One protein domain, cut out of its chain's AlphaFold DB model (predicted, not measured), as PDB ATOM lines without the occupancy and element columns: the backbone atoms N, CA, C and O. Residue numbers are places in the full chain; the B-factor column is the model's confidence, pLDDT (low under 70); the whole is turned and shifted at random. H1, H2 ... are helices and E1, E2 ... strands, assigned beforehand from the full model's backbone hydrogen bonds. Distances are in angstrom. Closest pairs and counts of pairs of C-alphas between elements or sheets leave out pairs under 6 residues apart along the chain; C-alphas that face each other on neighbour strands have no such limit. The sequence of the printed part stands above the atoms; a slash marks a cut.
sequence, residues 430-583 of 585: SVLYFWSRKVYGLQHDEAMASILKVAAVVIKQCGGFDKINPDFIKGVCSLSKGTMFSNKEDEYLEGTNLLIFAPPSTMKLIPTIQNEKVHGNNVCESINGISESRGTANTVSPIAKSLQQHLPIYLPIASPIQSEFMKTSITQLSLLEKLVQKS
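Overview. This is residues 430 to 583 of the 585 residues of an uncharacterized protein of Tritrichomonas foetus (UniProt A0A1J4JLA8). The domain is elongated, with a small three-stranded sheet covered by helix H5 at one end and a group of helices, H2, H3 and H7 with H1 close by, at the other. H3 lies near the middle, and H4 lies at one side between the two ends, near H1 and E3. The 154 printed residues hold seven named helices and three named strands, in the order H1 H2 H3 H4 E1 E2 E3 H5 H6 H7; the sheet runs E1 E2 E3, all antiparallel, and the class is mostly helix. The whole is compact, with a radius of gyration of the C-alphas of 15.8 A and spans of 48 by 31 by 23 A.

Arrangement. E1 (residues 512 to 518), E2 (521 to 526) and E3 (529 to 532) form a meander, each strand the antiparallel neighbour of the one before. E1 and E2 are a hairpin, with N 514 and O 523 2.9 A apart, within hydrogen-bond range; E2 and E3 are a hairpin, with N 524 and O 531 2.8 A apart, within that range. H5 (542 to 549) is on the sheet at a height of 8.7 A, over E2 and only just over E3, and runs along the strands, at 12 degrees to E2 on the local plane; the closest C-alphas of H5 and E3 are those of Gln 548 and Ile 530, 6.3 A apart. H6 (563 to 566) and H3 (470 to 481) only graze the sheet. H2 (444 to 461) and H3 are a helical hairpin at a shallow tilt of 12 degrees, opposite ways; H3 touches H2 with residues 476 to 480 alone, and the closest C-alphas, of Met 448 and Ser 480, are 6.3 A apart. H7 (570 to 582) touches H2 with residues 575 to 580 alone, at a steep tilt of 56 degrees, the same way; the closest C-alphas, of Ala 456 and Val 580, are 4.7 A apart. H1 (430 to 438) is close to H2 but not clearly touching it, with the C-alphas of Trp 435 and Ile 451 closest at 7.0 A. H4 (489 to 501) is likewise close to H1 but not clearly touching it, with the C-alphas of Arg 437 and Leu 499 closest at 7.5 A. Every O i to N i+4 pair is within hydrogen-bond range in H1, H2, H4, H5 and H7; H3 has 6 of 8, and H6 is too short for such a pair.

Along the chain. E1 begins at C-alpha 512 (125.747, 168.040, 150.407) and is 15.8 A long; E2 is 15.9 A. H2 is 25.8 A long, H7 18.4 A, H3 18.1 A and H4 17.7 A. H1 begins at C-alpha 430 (134.766, 160.454, 141.790), and H7 ends at C-alpha 582 (114.603, 150.634, 127.410).

Size, cuts and confidence. The two C-alphas farthest apart are those of Asn 538 and Ser 583, 48.8 A. The printed part has no cut, and the link from H5 to H6, residues 550 to 562, is long. The mean pLDDT of the printed part is 88.1, and residues 515 to 520 and 535 to 538 are under 70.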
ATOM      1  N   SER A 430     133.644 160.538 142.734       95.56
ATOM      2  CA  SER A 430     134.766 160.454 141.790       95.56
ATOM      3  C   SER A 430     134.329 159.922 140.422       95.56
ATOM      4  O   SER A 430     134.756 160.447 139.399       95.56
ATOM      5  N   VAL A 431     133.435 158.931 140.362       95.19
ATOM      6  CA  VAL A 431     132.887 158.438 139.084       95.19
ATOM      7  C   VAL A 431     132.169 159.553 138.317       95.19
ATOM      8  O   VAL A 431     132.459 159.765 137.138       95.19
ATOM      9  N   LEU A 432     131.285 160.299 138.986       95.50
ATOM     10  CA  LEU A 432     130.556 161.414 138.376       95.50
ATOM     11  C   LEU A 432     131.500 162.539 137.935       95.50
ATOM     12  O   LEU A 432     131.297 163.123 136.869       95.50
ATOM     13  N   TYR A 433     132.559 162.810 138.704       95.19
ATOM     14  CA  TYR A 433     133.619 163.743 138.320       95.19
ATOM     15  C   TYR A 433     134.300 163.316 137.010       95.19
ATOM     16  O   TYR A 433     134.391 164.102 136.067       95.19
ATOM     17  N   PHE A 434     134.712 162.049 136.891       94.75
ATOM     18  CA  PHE A 434     135.329 161.532 135.664       94.75
ATOM     19  C   PHE A 434     134.369 161.543 134.466       94.75
ATOM     20  O   PHE A 434     134.781 161.890 133.360       94.75
ATOM     21  N   TRP A 435     133.091 161.201 134.655       94.56
ATOM     22  CA  TRP A 435     132.091 161.307 133.585       94.56
ATOM     23  C   TRP A 435     131.900 162.739 133.112       94.56
ATOM     24  O   TRP A 435     131.943 162.985 131.910       94.56
ATOM     25  N   SER A 436     131.777 163.678 134.049       94.12
ATOM     26  CA  SER A 436     131.642 165.108 133.764       94.12
ATOM     27  C   SER A 436     132.779 165.631 132.890       94.12
ATOM     28  O   SER A 436     132.553 166.397 131.959       94.12
ATOM     29  N   ARG A 437     134.004 165.152 133.131       92.38
ATOM     30  CA  ARG A 437     135.172 165.492 132.311       92.38
ATOM     31  C   ARG A 437     135.175 164.844 130.933       92.38
ATOM     32  O   ARG A 437     135.692 165.445 130.002       92.38
ATOM     33  N   LYS A 438     134.615 163.642 130.780       91.50
ATOM     34  CA  LYS A 438     134.528 162.967 129.472       91.50
ATOM     35  C   LYS A 438     133.524 163.620 128.529       91.50
ATOM     36  O   LYS A 438     133.715 163.555 127.323       91.50
ATOM     37  N   VAL A 439     132.474 164.233 129.073       92.00
ATOM     38  CA  VAL A 439     131.467 164.971 128.293       92.00
ATOM     39  C   VAL A 439     131.720 166.482 128.280       92.00
ATOM     40  O   VAL A 439     130.889 167.252 127.804       92.00
ATOM     41  N   TYR A 440     132.867 166.920 128.806       85.00
ATOM     42  CA  TYR A 440     133.289 168.312 128.741       85.00
ATOM     43  C   TYR A 440     133.380 168.774 127.281       85.00
ATOM     44  O   TYR A 440     133.981 168.104 126.444       85.00
ATOM     45  N   GLY A 441     132.808 169.944 126.992       84.62
ATOM     46  CA  GLY A 441     132.814 170.544 125.654       84.62
ATOM     47  C   GLY A 441     131.650 170.113 124.761       84.62
ATOM     48  O   GLY A 441     131.446 170.733 123.720       84.62
ATOM     49  N   LEU A 442     130.860 169.115 125.172       90.50
ATOM     50  CA  LEU A 442     129.576 168.828 124.535       90.50
ATOM     51  C   LEU A 442     128.541 169.889 124.925       90.50
ATOM     52  O   LEU A 442     128.623 170.495 125.996       90.50
ATOM     53  N   GLN A 443     127.545 170.084 124.061       88.06
ATOM     54  CA  GLN A 443     126.382 170.914 124.378       88.06
ATOM     55  C   GLN A 443     125.590 170.298 125.535       88.06
ATOM     56  O   GLN A 443     125.591 169.076 125.704       88.06
ATOM     57  N   HIS A 444     124.879 171.133 126.299       91.31
ATOM     58  CA  HIS A 444     124.151 170.717 127.503       91.31
ATOM     59  C   HIS A 444     123.353 169.413 127.315       91.31
ATOM     60  O   HIS A 444     123.551 168.437 128.042       91.31
ATOM     61  N   ASP A 445     122.481 169.373 126.308       91.44
ATOM     62  CA  ASP A 445     121.566 168.248 126.098       91.44
ATOM     63  C   ASP A 445     122.297 166.973 125.661       91.44
ATOM     64  O   ASP A 445     121.912 165.868 126.048       91.44
ATOM     65  N   GLU A 446     123.388 167.109 124.909       93.31
ATOM     66  CA  GLU A 446     124.225 165.989 124.479       93.31
ATOM     67  C   GLU A 446     125.033 165.412 125.650       93.31
ATOM     68  O   GLU A 446     125.092 164.188 125.830       93.31
ATOM     69  N   ALA A 447     125.597 166.286 126.489       93.50
ATOM     70  CA  ALA A 447     126.277 165.899 127.718       93.50
ATOM     71  C   ALA A 447     125.316 165.142 128.647       93.50
ATOM     72  O   ALA A 447     125.643 164.049 129.125       93.50
ATOM     73  N   MET A 448     124.106 165.674 128.853       93.06
ATOM     74  CA  MET A 448     123.102 165.061 129.724       93.06
ATOM     75  C   MET A 448     122.575 163.747 129.165       93.06
ATOM     76  O   MET A 448     122.493 162.763 129.899       93.06
ATOM     77  N   ALA A 449     122.287 163.679 127.865       93.50
ATOM     78  CA  ALA A 449     121.886 162.433 127.225       93.50
ATOM     79  C   ALA A 449     122.967 161.350 127.377       93.50
ATOM     80  O   ALA A 449     122.643 160.194 127.651       93.50
ATOM     81  N   SER A 450     124.244 161.713 127.236       94.06
ATOM     82  CA  SER A 450     125.372 160.788 127.390       94.06
ATOM     83  C   SER A 450     125.509 160.286 128.829       94.06
ATOM     84  O   SER A 450     125.593 159.077 129.052       94.06
ATOM     85  N   ILE A 451     125.454 161.192 129.809       95.00
ATOM     86  CA  ILE A 451     125.505 160.855 131.238       95.00
ATOM     87  C   ILE A 451     124.336 159.945 131.629       95.00
ATOM     88  O   ILE A 451     124.563 158.895 132.230       95.00
ATOM     89  N   LEU A 452     123.101 160.297 131.260       94.81
ATOM     90  CA  LEU A 452     121.910 159.517 131.608       94.81
ATOM     91  C   LEU A 452     121.929 158.121 130.976       94.81
ATOM     92  O   LEU A 452     121.565 157.150 131.636       94.81
ATOM     93  N   LYS A 453     122.386 157.993 129.722       93.69
ATOM     94  CA  LYS A 453     122.539 156.688 129.058       93.69
ATOM     95  C   LYS A 453     123.536 155.800 129.796       93.69
ATOM     96  O   LYS A 453     123.231 154.643 130.069       93.69
ATOM     97  N   VAL A 454     124.712 156.327 130.141       93.69
ATOM     98  CA  VAL A 454     125.729 155.546 130.862       93.69
ATOM     99  C   VAL A 454     125.250 155.199 132.275       93.69
ATOM    100  O   VAL A 454     125.390 154.052 132.695       93.69
ATOM    101  N   ALA A 455     124.613 156.139 132.979       95.06
ATOM    102  CA  ALA A 455     124.029 155.894 134.294       95.06
ATOM    103  C   ALA A 455     122.949 154.802 134.255       95.06
ATOM    104  O   ALA A 455     122.955 153.916 135.106       95.06
ATOM    105  N   ALA A 456     122.071 154.807 133.245       94.75
ATOM    106  CA  ALA A 456     121.048 153.778 133.074       94.75
ATOM    107  C   ALA A 456     121.656 152.379 132.893       94.75
ATOM    108  O   ALA A 456     121.189 151.414 133.504       94.75
ATOM    109  N   VAL A 457     122.731 152.270 132.103       92.50
ATOM    110  CA  VAL A 457     123.456 151.004 131.930       92.50
ATOM    111  C   VAL A 457     124.069 150.543 133.252       92.50
ATOM    112  O   VAL A 457     123.903 149.380 133.608       92.50
ATOM    113  N   VAL A 458     124.713 151.438 134.010       92.19
ATOM    114  CA  VAL A 458     125.294 151.106 135.324       92.19
ATOM    115  C   VAL A 458     124.223 150.637 136.311       92.19
ATOM    116  O   VAL A 458     124.390 149.589 136.926       92.19
ATOM    117  N   ILE A 459     123.092 151.341 136.421       93.06
ATOM    118  CA  ILE A 459     121.986 150.958 137.320       93.06
ATOM    119  C   ILE A 459     121.471 149.562 136.973       93.06
ATOM    120  O   ILE A 459     121.293 148.725 137.857       93.06
ATOM    121  N   LYS A 460     121.272 149.282 135.681       89.56
ATOM    122  CA  LYS A 460     120.833 147.962 135.225       89.56
ATOM    123  C   LYS A 460     121.865 146.875 135.536       89.56
ATOM    124  O   LYS A 460     121.485 145.803 135.998       89.56
ATOM    125  N   GLN A 461     123.154 147.153 135.327       87.25
ATOM    126  CA  GLN A 461     124.254 146.229 135.635       87.25
ATOM    127  C   GLN A 461     124.363 145.915 137.133       87.25
ATOM    128  O   GLN A 461     124.684 144.785 137.486       87.25
ATOM    129  N   CYS A 462     124.042 146.873 138.004       87.56
ATOM    130  CA  CYS A 462     123.998 146.668 139.454       87.56
ATOM    131  C   CYS A 462     122.743 145.918 139.940       87.56
ATOM    132  O   CYS A 462     122.638 145.631 141.127       87.56
ATOM    133  N   GLY A 463     121.790 145.593 139.058       88.00
ATOM    134  CA  GLY A 463     120.555 144.891 139.421       88.00
ATOM    135  C   GLY A 463     119.347 145.798 139.686       88.00
ATOM    136  O   GLY A 463     118.357 145.329 140.240       88.00
ATOM    137  N   GLY A 464     119.397 147.068 139.272       90.50
ATOM    138  CA  GLY A 464     118.277 148.012 139.351       90.50
ATOM    139  C   GLY A 464     118.430 149.091 140.427       90.50
ATOM    140  O   GLY A 464     119.447 149.183 141.113       90.50
ATOM    141  N   PHE A 465     117.400 149.935 140.556       90.44
ATOM    142  CA  PHE A 465     117.392 151.087 141.469       90.44
ATOM    143  C   PHE A 465     117.522 150.689 142.948       90.44
ATOM    144  O   PHE A 465     118.156 151.412 143.707       90.44
ATOM    145  N   ASP A 466     117.021 149.517 143.341       89.19
ATOM    146  CA  ASP A 466     117.080 149.044 144.734       89.19
ATOM    147  C   ASP A 466     118.483 148.586 145.166       89.19
ATOM    148  O   ASP A 466     118.733 148.337 146.345       89.19
ATOM    149  N   LYS A 467     119.404 148.428 144.206       86.50
ATOM    150  CA  LYS A 467     120.770 147.932 144.431       86.50
ATOM    151  C   LYS A 467     121.844 149.000 144.243       86.50
ATOM    152  O   LYS A 467     123.002 148.756 144.575       86.50
ATOM    153  N   ILE A 468     121.489 150.171 143.716       89.62
ATOM    154  CA  ILE A 468     122.424 151.282 143.520       89.62
ATOM    155  C   ILE A 468     122.366 152.245 144.707       89.62
ATOM    156  O   ILE A 468     121.332 152.412 145.349       89.62
ATOM    157  N   ASN A 469     123.479 152.918 144.990       87.94
ATOM    158  CA  ASN A 469     123.511 153.938 146.030       87.94
ATOM    159  C   ASN A 469     122.546 155.104 145.675       87.94
ATOM    160  O   ASN A 469     122.677 155.677 144.589       87.94
ATOM    161  N   PRO A 470     121.613 155.504 146.561       88.75
ATOM    162  CA  PRO A 470     120.704 156.630 146.314       88.75
ATOM    163  C   PRO A 470     121.415 157.957 146.016       88.75
ATOM    164  O   PRO A 470     120.937 158.755 145.206       88.75
ATOM    165  N   ASP A 471     122.587 158.180 146.610       89.00
ATOM    166  CA  ASP A 471     123.392 159.378 146.383       89.00
ATOM    167  C   ASP A 471     123.949 159.439 144.958       89.00
ATOM    168  O   ASP A 471     124.086 160.525 144.394       89.00
ATOM    169  N   PHE A 472     124.210 158.285 144.331       91.81
ATOM    170  CA  PHE A 472     124.572 158.241 142.915       91.81
ATOM    171  C   PHE A 472     123.425 158.765 142.043       91.81
ATOM    172  O   PHE A 472     123.657 159.614 141.185       91.81
ATOM    173  N   ILE A 473     122.185 158.331 142.303       92.62
ATOM    174  CA  ILE A 473     120.996 158.811 141.579       92.62
ATOM    175  C   ILE A 473     120.835 160.320 141.778       92.62
ATOM    176  O   ILE A 473     120.641 161.057 140.809       92.62
ATOM    177  N   LYS A 474     120.959 160.789 143.028       90.69
ATOM    178  CA  LYS A 474     120.910 162.218 143.354       90.69
ATOM    179  C   LYS A 474     121.952 162.994 142.545       90.69
ATOM    180  O   LYS A 474     121.592 163.953 141.870       90.69
ATOM    181  N   GLY A 475     123.206 162.542 142.559       92.31
ATOM    182  CA  GLY A 475     124.304 163.161 141.820       92.31
ATOM    183  C   GLY A 475     124.059 163.211 140.312       92.31
ATOM    184  O   GLY A 475     124.149 164.286 139.726       92.31
ATOM    185  N   VAL A 476     123.668 162.091 139.687       94.06
ATOM    186  CA  VAL A 476     123.332 162.034 138.248       94.06
ATOM    187  C   VAL A 476     122.256 163.060 137.892       94.06
ATOM    188  O   VAL A 476     122.416 163.817 136.936       94.06
ATOM    189  N   CYS A 477     121.180 163.132 138.675       90.88
ATOM    190  CA  CYS A 477     120.095 164.081 138.438       90.88
ATOM    191  C   CYS A 477     120.545 165.545 138.600       90.88
ATOM    192  O   CYS A 477     120.104 166.418 137.845       90.88
ATOM    193  N   SER A 478     121.437 165.822 139.555       89.25
ATOM    194  CA  SER A 478     121.969 167.164 139.814       89.25
ATOM    195  C   SER A 478     122.949 167.660 138.742       89.25
ATOM    196  O   SER A 478     123.073 168.874 138.577       89.25
ATOM    197  N   LEU A 479     123.592 166.772 137.968       91.31
ATOM    198  CA  LEU A 479     124.520 167.159 136.888       91.31
ATOM    199  C   LEU A 479     123.872 168.069 135.834       91.31
ATOM    200  O   LEU A 479     124.545 168.946 135.301       91.31
ATOM    201  N   SER A 480     122.562 167.932 135.604       88.44
ATOM    202  CA  SER A 480     121.784 168.790 134.689       88.44
ATOM    203  C   SER A 480     121.716 170.267 135.087       88.44
ATOM    204  O   SER A 480     121.220 171.094 134.331       88.44
ATOM    205  N   LYS A 481     122.185 170.613 136.288       88.31
ATOM    206  CA  LYS A 481     122.267 171.992 136.782       88.31
ATOM    207  C   LYS A 481     123.704 172.500 136.869       88.31
ATOM    208  O   LYS A 481     123.923 173.609 137.353       88.31
ATOM    209  N   GLY A 482     124.673 171.691 136.441       90.31
ATOM    210  CA  GLY A 482     126.080 172.057 136.428       90.31
ATOM    211  C   GLY A 482     126.330 173.242 135.504       90.31
ATOM    212  O   GLY A 482     126.119 173.135 134.298       90.31
ATOM    213  N   THR A 483     126.848 174.348 136.039       91.69
ATOM    214  CA  THR A 483     127.222 175.535 135.252       91.69
ATOM    215  C   THR A 483     128.285 175.210 134.207       91.69
ATOM    216  O   THR A 483     128.320 175.836 133.156       91.69
ATOM    217  N   MET A 484     129.067 174.147 134.418       92.19
ATOM    218  CA  MET A 484     130.025 173.619 133.441       92.19
ATOM    219  C   MET A 484     129.401 173.112 132.130       92.19
ATOM    220  O   MET A 484     130.134 172.829 131.187       92.19
ATOM    221  N   PHE A 485     128.074 172.984 132.073       91.69
ATOM    222  CA  PHE A 485     127.301 172.661 130.873       91.69
ATOM    223  C   PHE A 485     126.412 173.827 130.418       91.69
ATOM    224  O   PHE A 485     125.546 173.633 129.571       91.69
ATOM    225  N   SER A 486     126.571 175.020 131.001       90.50
ATOM    226  CA  SER A 486     125.775 176.188 130.629       90.50
ATOM    227  C   SER A 486     126.100 176.644 129.208       90.50
ATOM    228  O   SER A 486     127.244 176.581 128.760       90.50
ATOM    229  N   ASN A 487     125.084 177.165 128.522       89.06
ATOM    230  CA  ASN A 487     125.249 177.831 127.231       89.06
ATOM    231  C   ASN A 487     125.742 179.279 127.388       89.06
ATOM    232  O   ASN A 487     126.091 179.912 126.392       89.06
ATOM    233  N   LYS A 488     125.746 179.828 128.612       91.62
ATOM    234  CA  LYS A 488     126.335 181.142 128.881       91.62
ATOM    235  C   LYS A 488     127.825 180.990 129.160       91.62
ATOM    236  O   LYS A 488     128.224 180.182 129.997       91.62
ATOM    237  N   GLU A 489     128.644 181.767 128.457       91.00
ATOM    238  CA  GLU A 489     130.105 181.635 128.496       91.00
ATOM    239  C   GLU A 489     130.699 181.906 129.889       91.00
ATOM    240  O   GLU A 489     131.711 181.304 130.249       91.00
ATOM    241  N   ASP A 490     130.062 182.776 130.677       91.25
ATOM    242  CA  ASP A 490     130.472 183.121 132.034       91.25
ATOM    243  C   ASP A 490     130.264 181.957 133.017       91.25
ATOM    244  O   ASP A 490     131.218 181.460 133.622       91.25
ATOM    245  N   GLU A 491     129.033 181.456 133.104       91.69
ATOM    246  CA  GLU A 491     128.681 180.287 133.912       91.69
ATOM    247  C   GLU A 491     129.496 179.057 133.475       91.69
ATOM    248  O   GLU A 491     130.028 178.324 134.316       91.69
ATOM    249  N   TYR A 492     129.654 178.865 132.160       92.50
ATOM    250  CA  TYR A 492     130.466 177.793 131.593       92.50
ATOM    251  C   TYR A 492     131.915 177.877 132.063       92.50
ATOM    252  O   TYR A 492     132.451 176.882 132.556       92.50
ATOM    253  N   LEU A 493     132.559 179.046 131.954       92.88
ATOM    254  CA  LEU A 493     133.941 179.256 132.395       92.88
ATOM    255  C   LEU A 493     134.116 178.954 133.885       92.88
ATOM    256  O   LEU A 493     135.044 178.235 134.252       92.88
ATOM    257  N   GLU A 494     133.229 179.469 134.731       92.38
ATOM    258  CA  GLU A 494     133.281 179.263 136.178       92.38
ATOM    259  C   GLU A 494     133.118 177.788 136.564       92.38
ATOM    260  O   GLU A 494     133.959 177.237 137.283       92.38
ATOM    261  N   GLY A 495     132.086 177.119 136.040       92.88
ATOM    262  CA  GLY A 495     131.816 175.717 136.354       92.88
ATOM    263  C   GLY A 495     132.918 174.778 135.875       92.88
ATOM    264  O   GLY A 495     133.314 173.838 136.563       92.88
ATOM    265  N   THR A 496     133.471 175.043 134.698       92.75
ATOM    266  CA  THR A 496     134.566 174.233 134.151       92.75
ATOM    267  C   THR A 496     135.910 174.547 134.804       92.75
ATOM    268  O   THR A 496     136.712 173.631 134.968       92.75
ATOM    269  N   ASN A 497     136.170 175.789 135.230       92.94
ATOM    270  CA  ASN A 497     137.314 176.080 136.093       92.94
ATOM    271  C   ASN A 497     137.193 175.259 137.386       92.94
ATOM    272  O   ASN A 497     138.162 174.621 137.789       92.94
ATOM    273  N   LEU A 498     136.006 175.187 137.999       92.81
ATOM    274  CA  LEU A 498     135.811 174.368 139.196       92.81
ATOM    275  C   LEU A 498     136.096 172.887 138.922       92.81
ATOM    276  O   LEU A 498     136.879 172.281 139.647       92.81
ATOM    277  N   LEU A 499     135.549 172.338 137.833       93.56
ATOM    278  CA  LEU A 499     135.795 170.955 137.401       93.56
ATOM    279  C   LEU A 499     137.281 170.640 137.193       93.56
ATOM    280  O   LEU A 499     137.717 169.507 137.385       93.56
ATOM    281  N   ILE A 500     138.061 171.625 136.763       92.94
ATOM    282  CA  ILE A 500     139.459 171.431 136.386       92.94
ATOM    283  C   ILE A 500     140.395 171.611 137.569       92.94
ATOM    284  O   ILE A 500     141.293 170.793 137.753       92.94
ATOM    285  N   PHE A 501     140.186 172.658 138.359       93.38
ATOM    286  CA  PHE A 501     141.085 173.020 139.446       93.38
ATOM    287  C   PHE A 501     140.751 172.300 140.756       93.38
ATOM    288  O   PHE A 501     141.635 172.180 141.603       93.38
ATOM    289  N   ALA A 502     139.516 171.815 140.939       93.06
ATOM    290  CA  ALA A 502     139.101 171.118 142.154       93.06
ATOM    291  C   ALA A 502     139.155 169.594 141.994       93.06
ATOM    292  O   ALA A 502     138.632 169.056 141.011       93.06
ATOM    293  N   PRO A 503     139.752 168.876 142.960       92.81
ATOM    294  CA  PRO A 503     139.673 167.426 142.994       92.81
ATOM    295  C   PRO A 503     138.271 166.978 143.474       92.81
ATOM    296  O   PRO A 503     137.526 167.793 144.041       92.81
ATOM    297  N   PRO A 504     137.884 165.703 143.277       92.44
ATOM    298  CA  PRO A 504     136.563 165.203 143.655       92.44
ATOM    299  C   PRO A 504     136.190 165.473 145.118       92.44
ATOM    300  O   PRO A 504     135.036 165.780 145.398       92.44
ATOM    301  N   SER A 505     137.131 165.429 146.067       90.00
ATOM    302  CA  SER A 505     136.822 165.671 147.482       90.00
ATOM    303  C   SER A 505     136.255 167.066 147.737       90.00
ATOM    304  O   SER A 505     135.430 167.230 148.640       90.00
ATOM    305  N   THR A 506     136.700 168.047 146.946       90.00
ATOM    306  CA  THR A 506     136.306 169.460 147.017       90.00
ATOM    307  C   THR A 506     135.111 169.748 146.110       90.00
ATOM    308  O   THR A 506     134.221 170.506 146.482       90.00
ATOM    309  N   MET A 507     135.052 169.125 144.931       89.31
ATOM    310  CA  MET A 507     133.925 169.265 144.014       89.31
ATOM    311  C   MET A 507     132.827 168.247 144.350       89.31
ATOM    312  O   MET A 507     132.854 167.093 143.918       89.31
ATOM    313  N   LYS A 508     131.835 168.674 145.137       88.00
ATOM    314  CA  LYS A 508     130.703 167.828 145.546       88.00
ATOM    315  C   LYS A 508     129.688 167.672 144.406       88.00
ATOM    316  O   LYS A 508     128.714 168.414 144.326       88.00
ATOM    317  N   LEU A 509     129.896 166.697 143.519       91.19
ATOM    318  CA  LEU A 509     128.947 166.383 142.436       91.19
ATOM    319  C   LEU A 509     127.646 165.805 142.991       91.19
ATOM    320  O   LEU A 509     126.584 165.989 142.403       91.19
ATOM    321  N   ILE A 510     127.737 165.135 144.137       92.31
ATOM    322  CA  ILE A 510     126.600 164.764 144.971       92.31
ATOM    323  C   ILE A 510     126.375 165.922 145.957       92.31
ATOM    324  O   ILE A 510     127.195 166.106 146.863       92.31
ATOM    325  N   PRO A 511     125.302 166.724 145.805       90.69
ATOM    326  CA  PRO A 511     125.119 167.909 146.631       90.69
ATOM    327  C   PRO A 511     124.976 167.548 148.107       90.69
ATOM    328  O   PRO A 511     124.161 166.691 148.471       90.69
ATOM    329  N   THR A 512     125.734 168.239 148.954       90.19
ATOM    330  CA  THR A 512     125.747 168.040 150.407       90.19
ATOM    331  C   THR A 512     125.229 169.297 151.092       90.19
ATOM    332  O   THR A 512     125.649 170.403 150.756       90.19
ATOM    333  N   ILE A 513     124.298 169.136 152.036       87.88
ATOM    334  CA  ILE A 513     123.797 170.230 152.873       87.88
ATOM    335  C   ILE A 513     124.526 170.144 154.206       87.88
ATOM    336  O   ILE A 513     124.516 169.097 154.849       87.88
ATOM    337  N   GLN A 514     125.150 171.240 154.616       85.50
ATOM    338  CA  GLN A 514     125.780 171.338 155.922       85.50
ATOM    339  C   GLN A 514     124.695 171.437 156.999       85.50
ATOM    340  O   GLN A 514     123.830 172.311 156.948       85.50
ATOM    341  N   ASN A 515     124.728 170.507 157.958       66.75
ATOM    342  CA  ASN A 515     123.712 170.389 159.011       66.75
ATOM    343  C   ASN A 515     123.838 171.479 160.089       66.75
ATOM    344  O   ASN A 515     122.887 171.730 160.831       66.75
ATOM    345  N   GLU A 516     124.990 172.147 160.171       64.94
ATOM    346  CA  GLU A 516     125.206 173.279 161.067       64.94
ATOM    347  C   GLU A 516     124.511 174.530 160.520       64.94
ATOM    348  O   GLU A 516     125.039 175.265 159.684       64.94
ATOM    349  N   LYS A 517     123.297 174.792 161.014       62.03
ATOM    350  CA  LYS A 517     122.611 176.061 160.766       62.03
ATOM    351  C   LYS A 517     123.297 177.168 161.556       62.03
ATOM    352  O   LYS A 517     123.043 177.335 162.746       62.03
ATOM    353  N   VAL A 518     124.098 177.985 160.884       59.97
ATOM    354  CA  VAL A 518     124.589 179.246 161.451       59.97
ATOM    355  C   VAL A 518     123.652 180.363 161.003       59.97
ATOM    356  O   VAL A 518     123.459 180.591 159.812       59.97
ATOM    357  N   HIS A 519     123.005 181.020 161.969       63.59
ATOM    358  CA  HIS A 519     121.972 182.047 161.743       63.59
ATOM    359  C   HIS A 519     120.739 181.576 160.945       63.59
ATOM    360  O   HIS A 519     120.066 182.381 160.309       63.59
ATOM    361  N   GLY A 520     120.420 180.278 160.979       68.38
ATOM    362  CA  GLY A 520     119.242 179.720 160.302       68.38
ATOM    363  C   GLY A 520     119.400 179.496 158.794       68.38
ATOM    364  O   GLY A 520     118.470 178.981 158.172       68.38
ATOM    365  N   ASN A 521     120.562 179.814 158.213       76.38
ATOM    366  CA  ASN A 521     120.861 179.531 156.813       76.38
ATOM    367  C   ASN A 521     121.348 178.082 156.650       76.38
ATOM    368  O   ASN A 521     122.175 177.602 157.423       76.38
ATOM    369  N   ASN A 522     120.870 177.402 155.610       86.25
ATOM    370  CA  ASN A 522     121.489 176.185 155.102       86.25
ATOM    371  C   ASN A 522     122.620 176.577 154.144       86.25
ATOM    372  O   ASN A 522     122.471 177.520 153.360       86.25
ATOM    373  N   VAL A 523     123.714 175.818 154.164       89.56
ATOM    374  CA  VAL A 523     124.817 175.936 153.203       89.56
ATOM    375  C   VAL A 523     124.895 174.641 152.405       89.56
ATOM    376  O   VAL A 523     124.841 173.556 152.979       89.56
ATOM    377  N   CYS A 524     124.992 174.749 151.084       91.19
ATOM    378  CA  CYS A 524     125.090 173.611 150.184       91.19
ATOM    379  C   CYS A 524     126.386 173.671 149.373       91.19
ATOM    380  O   CYS A 524     126.650 174.653 148.677       91.19
ATOM    381  N   GLU A 525     127.161 172.591 149.451       92.75
ATOM    382  CA  GLU A 525     128.265 172.299 148.542       92.75
ATOM    383  C   GLU A 525     127.733 171.469 147.376       92.75
ATOM    384  O   GLU A 525     127.065 170.451 147.579       92.75
ATOM    385  N   SER A 526     128.018 171.903 146.154       92.50
ATOM    386  CA  SER A 526     127.497 171.283 144.938       92.50
ATOM    387  C   SER A 526     128.500 171.362 143.786       92.50
ATOM    388  O   SER A 526     129.580 171.946 143.897       92.50
ATOM    389  N   ILE A 527     128.086 170.839 142.633       90.88
ATOM    390  CA  ILE A 527     128.769 170.977 141.346       90.88
ATOM    391  C   ILE A 527     129.018 172.436 140.925       90.88
ATOM    392  O   ILE A 527     129.939 172.691 140.156       90.88
ATOM    393  N   ASN A 528     128.239 173.388 141.447       92.06
ATOM    394  CA  ASN A 528     128.364 174.819 141.151       92.06
ATOM    395  C   ASN A 528     129.163 175.579 142.225       92.06
ATOM    396  O   ASN A 528     129.168 176.807 142.238       92.06
ATOM    397  N   GLY A 529     129.808 174.869 143.155       93.62
ATOM    398  CA  GLY A 529     130.500 175.461 144.297       93.62
ATOM    399  C   GLY A 529     129.585 175.607 145.511       93.62
ATOM    400  O   GLY A 529     128.824 174.691 145.839       93.62
ATOM    401  N   ILE A 530     129.685 176.747 146.201       93.56
ATOM    402  CA  ILE A 530     129.016 176.994 147.484       93.56
ATOM    403  C   ILE A 530     127.770 177.854 147.278       93.56
ATOM    404  O   ILE A 530     127.833 178.931 146.682       93.56
ATOM    405  N   SER A 531     126.642 177.409 147.823       91.62
ATOM    406  CA  SER A 531     125.390 178.168 147.841       91.62
ATOM    407  C   SER A 531     124.803 178.250 149.245       91.62
ATOM    408  O   SER A 531     125.036 177.377 150.079       91.62
ATOM    409  N   GLU A 532     124.047 179.307 149.522       89.69
ATOM    410  CA  GLU A 532     123.447 179.548 150.835       89.69
ATOM    411  C   GLU A 532     121.983 179.979 150.706       89.69
ATOM    412  O   GLU A 532     121.625 180.816 149.867       89.69
ATOM    413  N   SER A 533     121.119 179.418 151.559       85.88
ATOM    414  CA  SER A 533     119.732 179.862 151.674       85.88
ATOM    415  C   SER A 533     119.729 181.140 152.504       85.88
ATOM    416  O   SER A 533     119.623 181.078 153.726       85.88
ATOM    417  N   ARG A 534     119.909 182.299 151.867       72.94
ATOM    418  CA  ARG A 534     119.783 183.578 152.566       72.94
ATOM    419  C   ARG A 534     118.318 183.721 152.974       72.94
ATOM    420  O   ARG A 534     117.454 183.867 152.116       72.94
ATOM    421  N   GLY A 535     118.045 183.561 154.268       63.75
ATOM    422  CA  GLY A 535     116.750 183.888 154.860       63.75
ATOM    423  C   GLY A 535     116.562 185.408 154.927       63.75
ATOM    424  O   GLY A 535     116.803 186.120 153.960       63.75
ATOM    425  N   THR A 536     116.195 185.936 156.095       52.50
ATOM    426  CA  THR A 536     116.131 187.390 156.357       52.50
ATOM    427  C   THR A 536     117.503 188.038 156.602       52.50
ATOM    428  O   THR A 536     117.598 189.252 156.774       52.50
ATOM    429  N   ALA A 537     118.581 187.249 156.641       60.19
ATOM    430  CA  ALA A 537     119.934 187.737 156.880       60.19
ATOM    431  C   ALA A 537     120.571 188.302 155.595       60.19
ATOM    432  O   ALA A 537     120.764 187.587 154.614       60.19
ATOM    433  N   ASN A 538     120.994 189.571 155.635       67.50
ATOM    434  CA  ASN A 538     121.688 190.251 154.527       67.50
ATOM    435  C   ASN A 538     123.190 189.915 154.426       67.50
ATOM    436  O   ASN A 538     123.906 190.517 153.625       67.50
ATOM    437  N   THR A 539     123.701 188.993 155.248       75.62
ATOM    438  CA  THR A 539     125.136 188.678 155.317       75.62
ATOM    439  C   THR A 539     125.394 187.196 155.086       75.62
ATOM    440  O   THR A 539     124.633 186.343 155.536       75.62
ATOM    441  N   VAL A 540     126.478 186.908 154.364       83.19
ATOM    442  CA  VAL A 540     126.942 185.543 154.085       83.19
ATOM    443  C   VAL A 540     127.520 184.922 155.356       83.19
ATOM    444  O   VAL A 540     128.376 185.552 155.993       83.19
ATOM    445  N   SER A 541     127.111 183.693 155.692       86.12
ATOM    446  CA  SER A 541     127.588 183.016 156.905       86.12
ATOM    447  C   SER A 541     129.107 182.768 156.911       86.12
ATOM    448  O   SER A 541     129.729 182.580 155.856       86.12
ATOM    449  N   PRO A 542     129.735 182.714 158.104       87.75
ATOM    450  CA  PRO A 542     131.144 182.346 158.244       87.75
ATOM    451  C   PRO A 542     131.476 180.968 157.657       87.75
ATOM    452  O   PRO A 542     132.542 180.810 157.066       87.75
ATOM    453  N   ILE A 543     130.558 179.996 157.759       88.81
ATOM    454  CA  ILE A 543     130.735 178.649 157.193       88.81
ATOM    455  C   ILE A 543     130.849 178.723 155.671       88.81
ATOM    456  O   ILE A 543     131.813 178.205 155.110       88.81
ATOM    457  N   ALA A 544     129.920 179.407 154.996       89.50
ATOM    458  CA  ALA A 544     129.960 179.526 153.541       89.50
ATOM    459  C   ALA A 544     131.242 180.231 153.061       89.50
ATOM    460  O   ALA A 544     131.861 179.786 152.096       89.50
ATOM    461  N   LYS A 545     131.689 181.282 153.767       89.19
ATOM    462  CA  LYS A 545     132.969 181.959 153.484       89.19
ATOM    463  C   LYS A 545     134.168 181.034 153.673       89.19
ATOM    464  O   LYS A 545     135.051 181.019 152.823       89.19
ATOM    465  N   SER A 546     134.192 180.263 154.760       89.88
ATOM    466  CA  SER A 546     135.253 179.288 155.020       89.88
ATOM    467  C   SER A 546     135.317 178.253 153.898       89.88
ATOM    468  O   SER A 546     136.366 178.077 153.288       89.88
ATOM    469  N   LEU A 547     134.189 177.639 153.530       90.75
ATOM    470  CA  LEU A 547     134.139 176.663 152.436       90.75
ATOM    471  C   LEU A 547     134.571 177.269 151.091       90.75
ATOM    472  O   LEU A 547     135.347 176.656 150.364       90.75
ATOM    473  N   GLN A 548     134.146 178.500 150.784       91.75
ATOM    474  CA  GLN A 548     134.574 179.221 149.581       91.75
ATOM    475  C   GLN A 548     136.095 179.445 149.554       91.75
ATOM    476  O   GLN A 548     136.712 179.314 148.502       91.75
ATOM    477  N   GLN A 549     136.718 179.752 150.697       88.44
ATOM    478  CA  GLN A 549     138.172 179.929 150.795       88.44
ATOM    479  C   GLN A 549     138.957 178.633 150.547       88.44
ATOM    480  O   GLN A 549     140.108 178.709 150.125       88.44
ATOM    481  N   HIS A 550     138.343 177.468 150.771       88.31
ATOM    482  CA  HIS A 550     138.943 176.163 150.478       88.31
ATOM    483  C   HIS A 550     138.806 175.747 149.007       88.31
ATOM    484  O   HIS A 550     139.421 174.758 148.594       88.31
ATOM    485  N   LEU A 551     138.022 176.472 148.200       90.50
ATOM    486  CA  LEU A 551     138.001 176.246 146.760       90.50
ATOM    487  C   LEU A 551     139.350 176.657 146.148       90.50
ATOM    488  O   LEU A 551     139.957 177.631 146.576       90.50
ATOM    489  N   PRO A 552     139.836 175.954 145.116       87.56
ATOM    490  CA  PRO A 552     141.098 176.288 144.451       87.56
ATOM    491  C   PRO A 552     140.985 177.512 143.535       87.56
ATOM    492  O   PRO A 552     141.991 177.986 143.016       87.56
ATOM    493  N   ILE A 553     139.767 177.998 143.303       90.06
ATOM    494  CA  ILE A 553     139.441 179.193 142.533       90.06
ATOM    495  C   ILE A 553     138.356 179.972 143.270       90.06
ATOM    496  O   ILE A 553     137.521 179.394 143.966       90.06
ATOM    497  N   TYR A 554     138.327 181.283 143.058       92.06
ATOM    498  CA  TYR A 554     137.257 182.107 143.592       92.06
ATOM    499  C   TYR A 554     135.986 181.934 142.759       92.06
ATOM    500  O   TYR A 554     135.984 182.236 141.567       92.06
ATOM    501  N   LEU A 555     134.904 181.513 143.412       91.81
ATOM    502  CA  LEU A 555     133.546 181.534 142.873       91.81
ATOM    503  C   LEU A 555     132.625 182.225 143.872       91.81
ATOM    504  O   LEU A 555     132.671 181.856 145.047       91.81
ATOM    505  N   PRO A 556     131.797 183.201 143.468       90.38
ATOM    506  CA  PRO A 556     130.851 183.846 144.371       90.38
ATOM    507  C   PRO A 556     129.906 182.844 145.049       90.38
ATOM    508  O   PRO A 556     129.440 181.895 144.426       90.38
ATOM    509  N   ILE A 557     129.573 183.085 146.321       91.00
ATOM    510  CA  ILE A 557     128.577 182.266 147.029       91.00
ATOM    511  C   ILE A 557     127.189 182.579 146.472       91.00
ATOM    512  O   ILE A 557     126.664 183.686 146.661       91.00
ATOM    513  N   ALA A 558     126.597 181.589 145.806       89.19
ATOM    514  CA  ALA A 558     125.293 181.703 145.172       89.19
ATOM    515  C   ALA A 558     124.160 181.764 146.208       89.19
ATOM    516  O   ALA A 558     124.239 181.177 147.291       89.19
ATOM    517  N   SER A 559     123.082 182.474 145.877       86.12
ATOM    518  CA  SER A 559     121.878 182.510 146.704       86.12
ATOM    519  C   SER A 559     120.624 182.814 145.874       86.12
ATOM    520  O   SER A 559     120.705 183.684 145.003       86.12
ATOM    521  N   PRO A 560     119.476 182.158 146.149       86.00
ATOM    522  CA  PRO A 560     119.289 181.072 147.125       86.00
ATOM    523  C   PRO A 560     119.918 179.741 146.665       86.00
ATOM    524  O   PRO A 560     120.406 179.631 145.540       86.00
ATOM    525  N   ILE A 561     119.903 178.714 147.526       85.06
ATOM    526  CA  ILE A 561     120.219 177.335 147.108       85.06
ATOM    527  C   ILE A 561     119.180 176.905 146.067       85.06
ATOM    528  O   ILE A 561     117.977 177.049 146.299       85.06
ATOM    529  N   GLN A 562     119.628 176.345 144.943       83.19
ATOM    530  CA  GLN A 562     118.717 175.782 143.948       83.19
ATOM    531  C   GLN A 562     117.933 174.610 144.556       83.19
ATOM    532  O   GLN A 562     118.513 173.702 145.156       83.19
ATOM    533  N   SER A 563     116.605 174.619 144.407       75.38
ATOM    534  CA  SER A 563     115.711 173.663 145.077       75.38
ATOM    535  C   SER A 563     116.034 172.195 144.755       75.38
ATOM    536  O   SER A 563     115.875 171.311 145.595       75.38
ATOM    537  N   GLU A 564     116.573 171.944 143.563       73.19
ATOM    538  CA  GLU A 564     116.972 170.641 143.034       73.19
ATOM    539  C   GLU A 564     118.340 170.150 143.538       73.19
ATOM    540  O   GLU A 564     118.722 169.015 143.273       73.19
ATOM    541  N   PHE A 565     119.091 170.960 144.286       81.38
ATOM    542  CA  PHE A 565     120.213 170.453 145.088       81.38
ATOM    543  C   PHE A 565     119.751 169.956 146.460       81.38
ATOM    544  O   PHE A 565     120.398 169.100 147.068       81.38
ATOM    545  N   MET A 566     118.582 170.419 146.913       75.25
ATOM    546  CA  MET A 566     117.958 169.947 148.148       75.25
ATOM    547  C   MET A 566     117.214 168.615 147.957       75.25
ATOM    548  O   MET A 566     116.999 167.899 148.932       75.25
ATOM    549  N   LYS A 567     116.807 168.276 146.724       81.94
ATOM    550  CA  LYS A 567     116.003 167.084 146.392       81.94
ATOM    551  C   LYS A 567     116.417 166.486 145.049       81.94
ATOM    552  O   LYS A 567     116.818 167.218 144.157       81.94
ATOM    553  N   THR A 568     116.238 165.181 144.857       81.62
ATOM    554  CA  THR A 568     116.434 164.543 143.543       81.62
ATOM    555  C   THR A 568     115.453 165.112 142.513       81.62
ATOM    556  O   THR A 568     114.249 165.164 142.762       81.62
ATOM    557  N   SER A 569     115.956 165.533 141.346       84.75
ATOM    558  CA  SER A 569     115.113 166.051 140.259       84.75
ATOM    559  C   SER A 569     114.162 164.971 139.737       84.75
ATOM    560  O   SER A 569     114.605 163.971 139.175       84.75
ATOM    561  N   ILE A 570     112.853 165.200 139.880       87.25
ATOM    562  CA  ILE A 570     111.800 164.268 139.439       87.25
ATOM    563  C   ILE A 570     111.847 164.075 137.918       87.25
ATOM    564  O   ILE A 570     111.718 162.954 137.428       87.25
ATOM    565  N   THR A 571     112.082 165.150 137.163       89.31
ATOM    566  CA  THR A 571     112.155 165.099 135.697       89.31
ATOM    567  C   THR A 571     113.312 164.223 135.225       89.31
ATOM    568  O   THR A 571     113.116 163.354 134.376       89.31
ATOM    569  N   GLN A 572     114.507 164.416 135.794       91.12
ATOM    570  CA  GLN A 572     115.681 163.623 135.423       91.12
ATOM    571  C   GLN A 572     115.550 162.171 135.884       91.12
ATOM    572  O   GLN A 572     115.889 161.261 135.130       91.12
ATOM    573  N   LEU A 573     114.984 161.947 137.074       92.31
ATOM    574  CA  LEU A 573     114.715 160.605 137.579       92.31
ATOM    575  C   LEU A 573     113.763 159.838 136.653       92.31
ATOM    576  O   LEU A 573     114.079 158.725 136.248       92.31
ATOM    577  N   SER A 574     112.662 160.458 136.223       93.50
ATOM    578  CA  SER A 574     111.709 159.823 135.300       93.50
ATOM    579  C   SER A 574     112.338 159.474 133.944       93.50
ATOM    580  O   SER A 574     112.043 158.428 133.359       93.50
ATOM    581  N   LEU A 575     113.222 160.331 133.420       93.31
ATOM    582  CA  LEU A 575     113.971 160.036 132.193       93.31
ATOM    583  C   LEU A 575     114.929 158.858 132.392       93.31
ATOM    584  O   LEU A 575     114.990 157.964 131.546       93.31
ATOM    585  N   LEU A 576     115.644 158.839 133.517       94.50
ATOM    586  CA  LEU A 576     116.570 157.774 133.875       94.50
ATOM    587  C   LEU A 576     115.848 156.427 134.026       94.50
ATOM    588  O   LEU A 576     116.293 155.437 133.452       94.50
ATOM    589  N   GLU A 577     114.696 156.393 134.699       94.19
ATOM    590  CA  GLU A 577     113.847 155.200 134.833       94.19
ATOM    591  C   GLU A 577     113.417 154.645 133.468       94.19
ATOM    592  O   GLU A 577     113.576 153.451 133.195       94.19
ATOM    593  N   LYS A 578     112.950 155.517 132.563       94.12
ATOM    594  CA  LYS A 578     112.590 155.130 131.188       94.12
ATOM    595  C   LYS A 578     113.783 154.563 130.419       94.12
ATOM    596  O   LYS A 578     113.619 153.619 129.647       94.12
ATOM    597  N   LEU A 579     114.979 155.127 130.598       94.38
ATOM    598  CA  LEU A 579     116.196 154.631 129.951       94.38
ATOM    599  C   LEU A 579     116.616 153.267 130.505       94.38
ATOM    600  O   LEU A 579     116.956 152.386 129.717       94.38
ATOM    601  N   VAL A 580     116.537 153.052 131.820       92.75
ATOM    602  CA  VAL A 580     116.829 151.750 132.444       92.75
ATOM    603  C   VAL A 580     115.898 150.664 131.890       92.75
ATOM    604  O   VAL A 580     116.366 149.580 131.540       92.75
ATOM    605  N   GLN A 581     114.608 150.972 131.718       90.19
ATOM    606  CA  GLN A 581     113.630 150.056 131.115       90.19
ATOM    607  C   GLN A 581     113.936 149.748 129.639       90.19
ATOM    608  O   GLN A 581     113.789 148.607 129.205       90.19
ATOM    609  N   LYS A 582     114.374 150.750 128.863       85.56
ATOM    610  CA  LYS A 582     114.603 150.634 127.410       85.56
ATOM    611  C   LYS A 582     115.982 150.117 127.000       85.56
ATOM    612  O   LYS A 582     116.151 149.741 125.845       85.56
ATOM    613  N   SER A 583     116.973 150.138 127.885       71.50
ATOM    614  CA  SER A 583     118.347 149.742 127.551       71.50
ATOM    615  C   SER A 583     118.401 148.242 127.220       71.50
ATOM    616  O   SER A 583     118.410 147.414 128.132       71.50
TER     617      SER A 583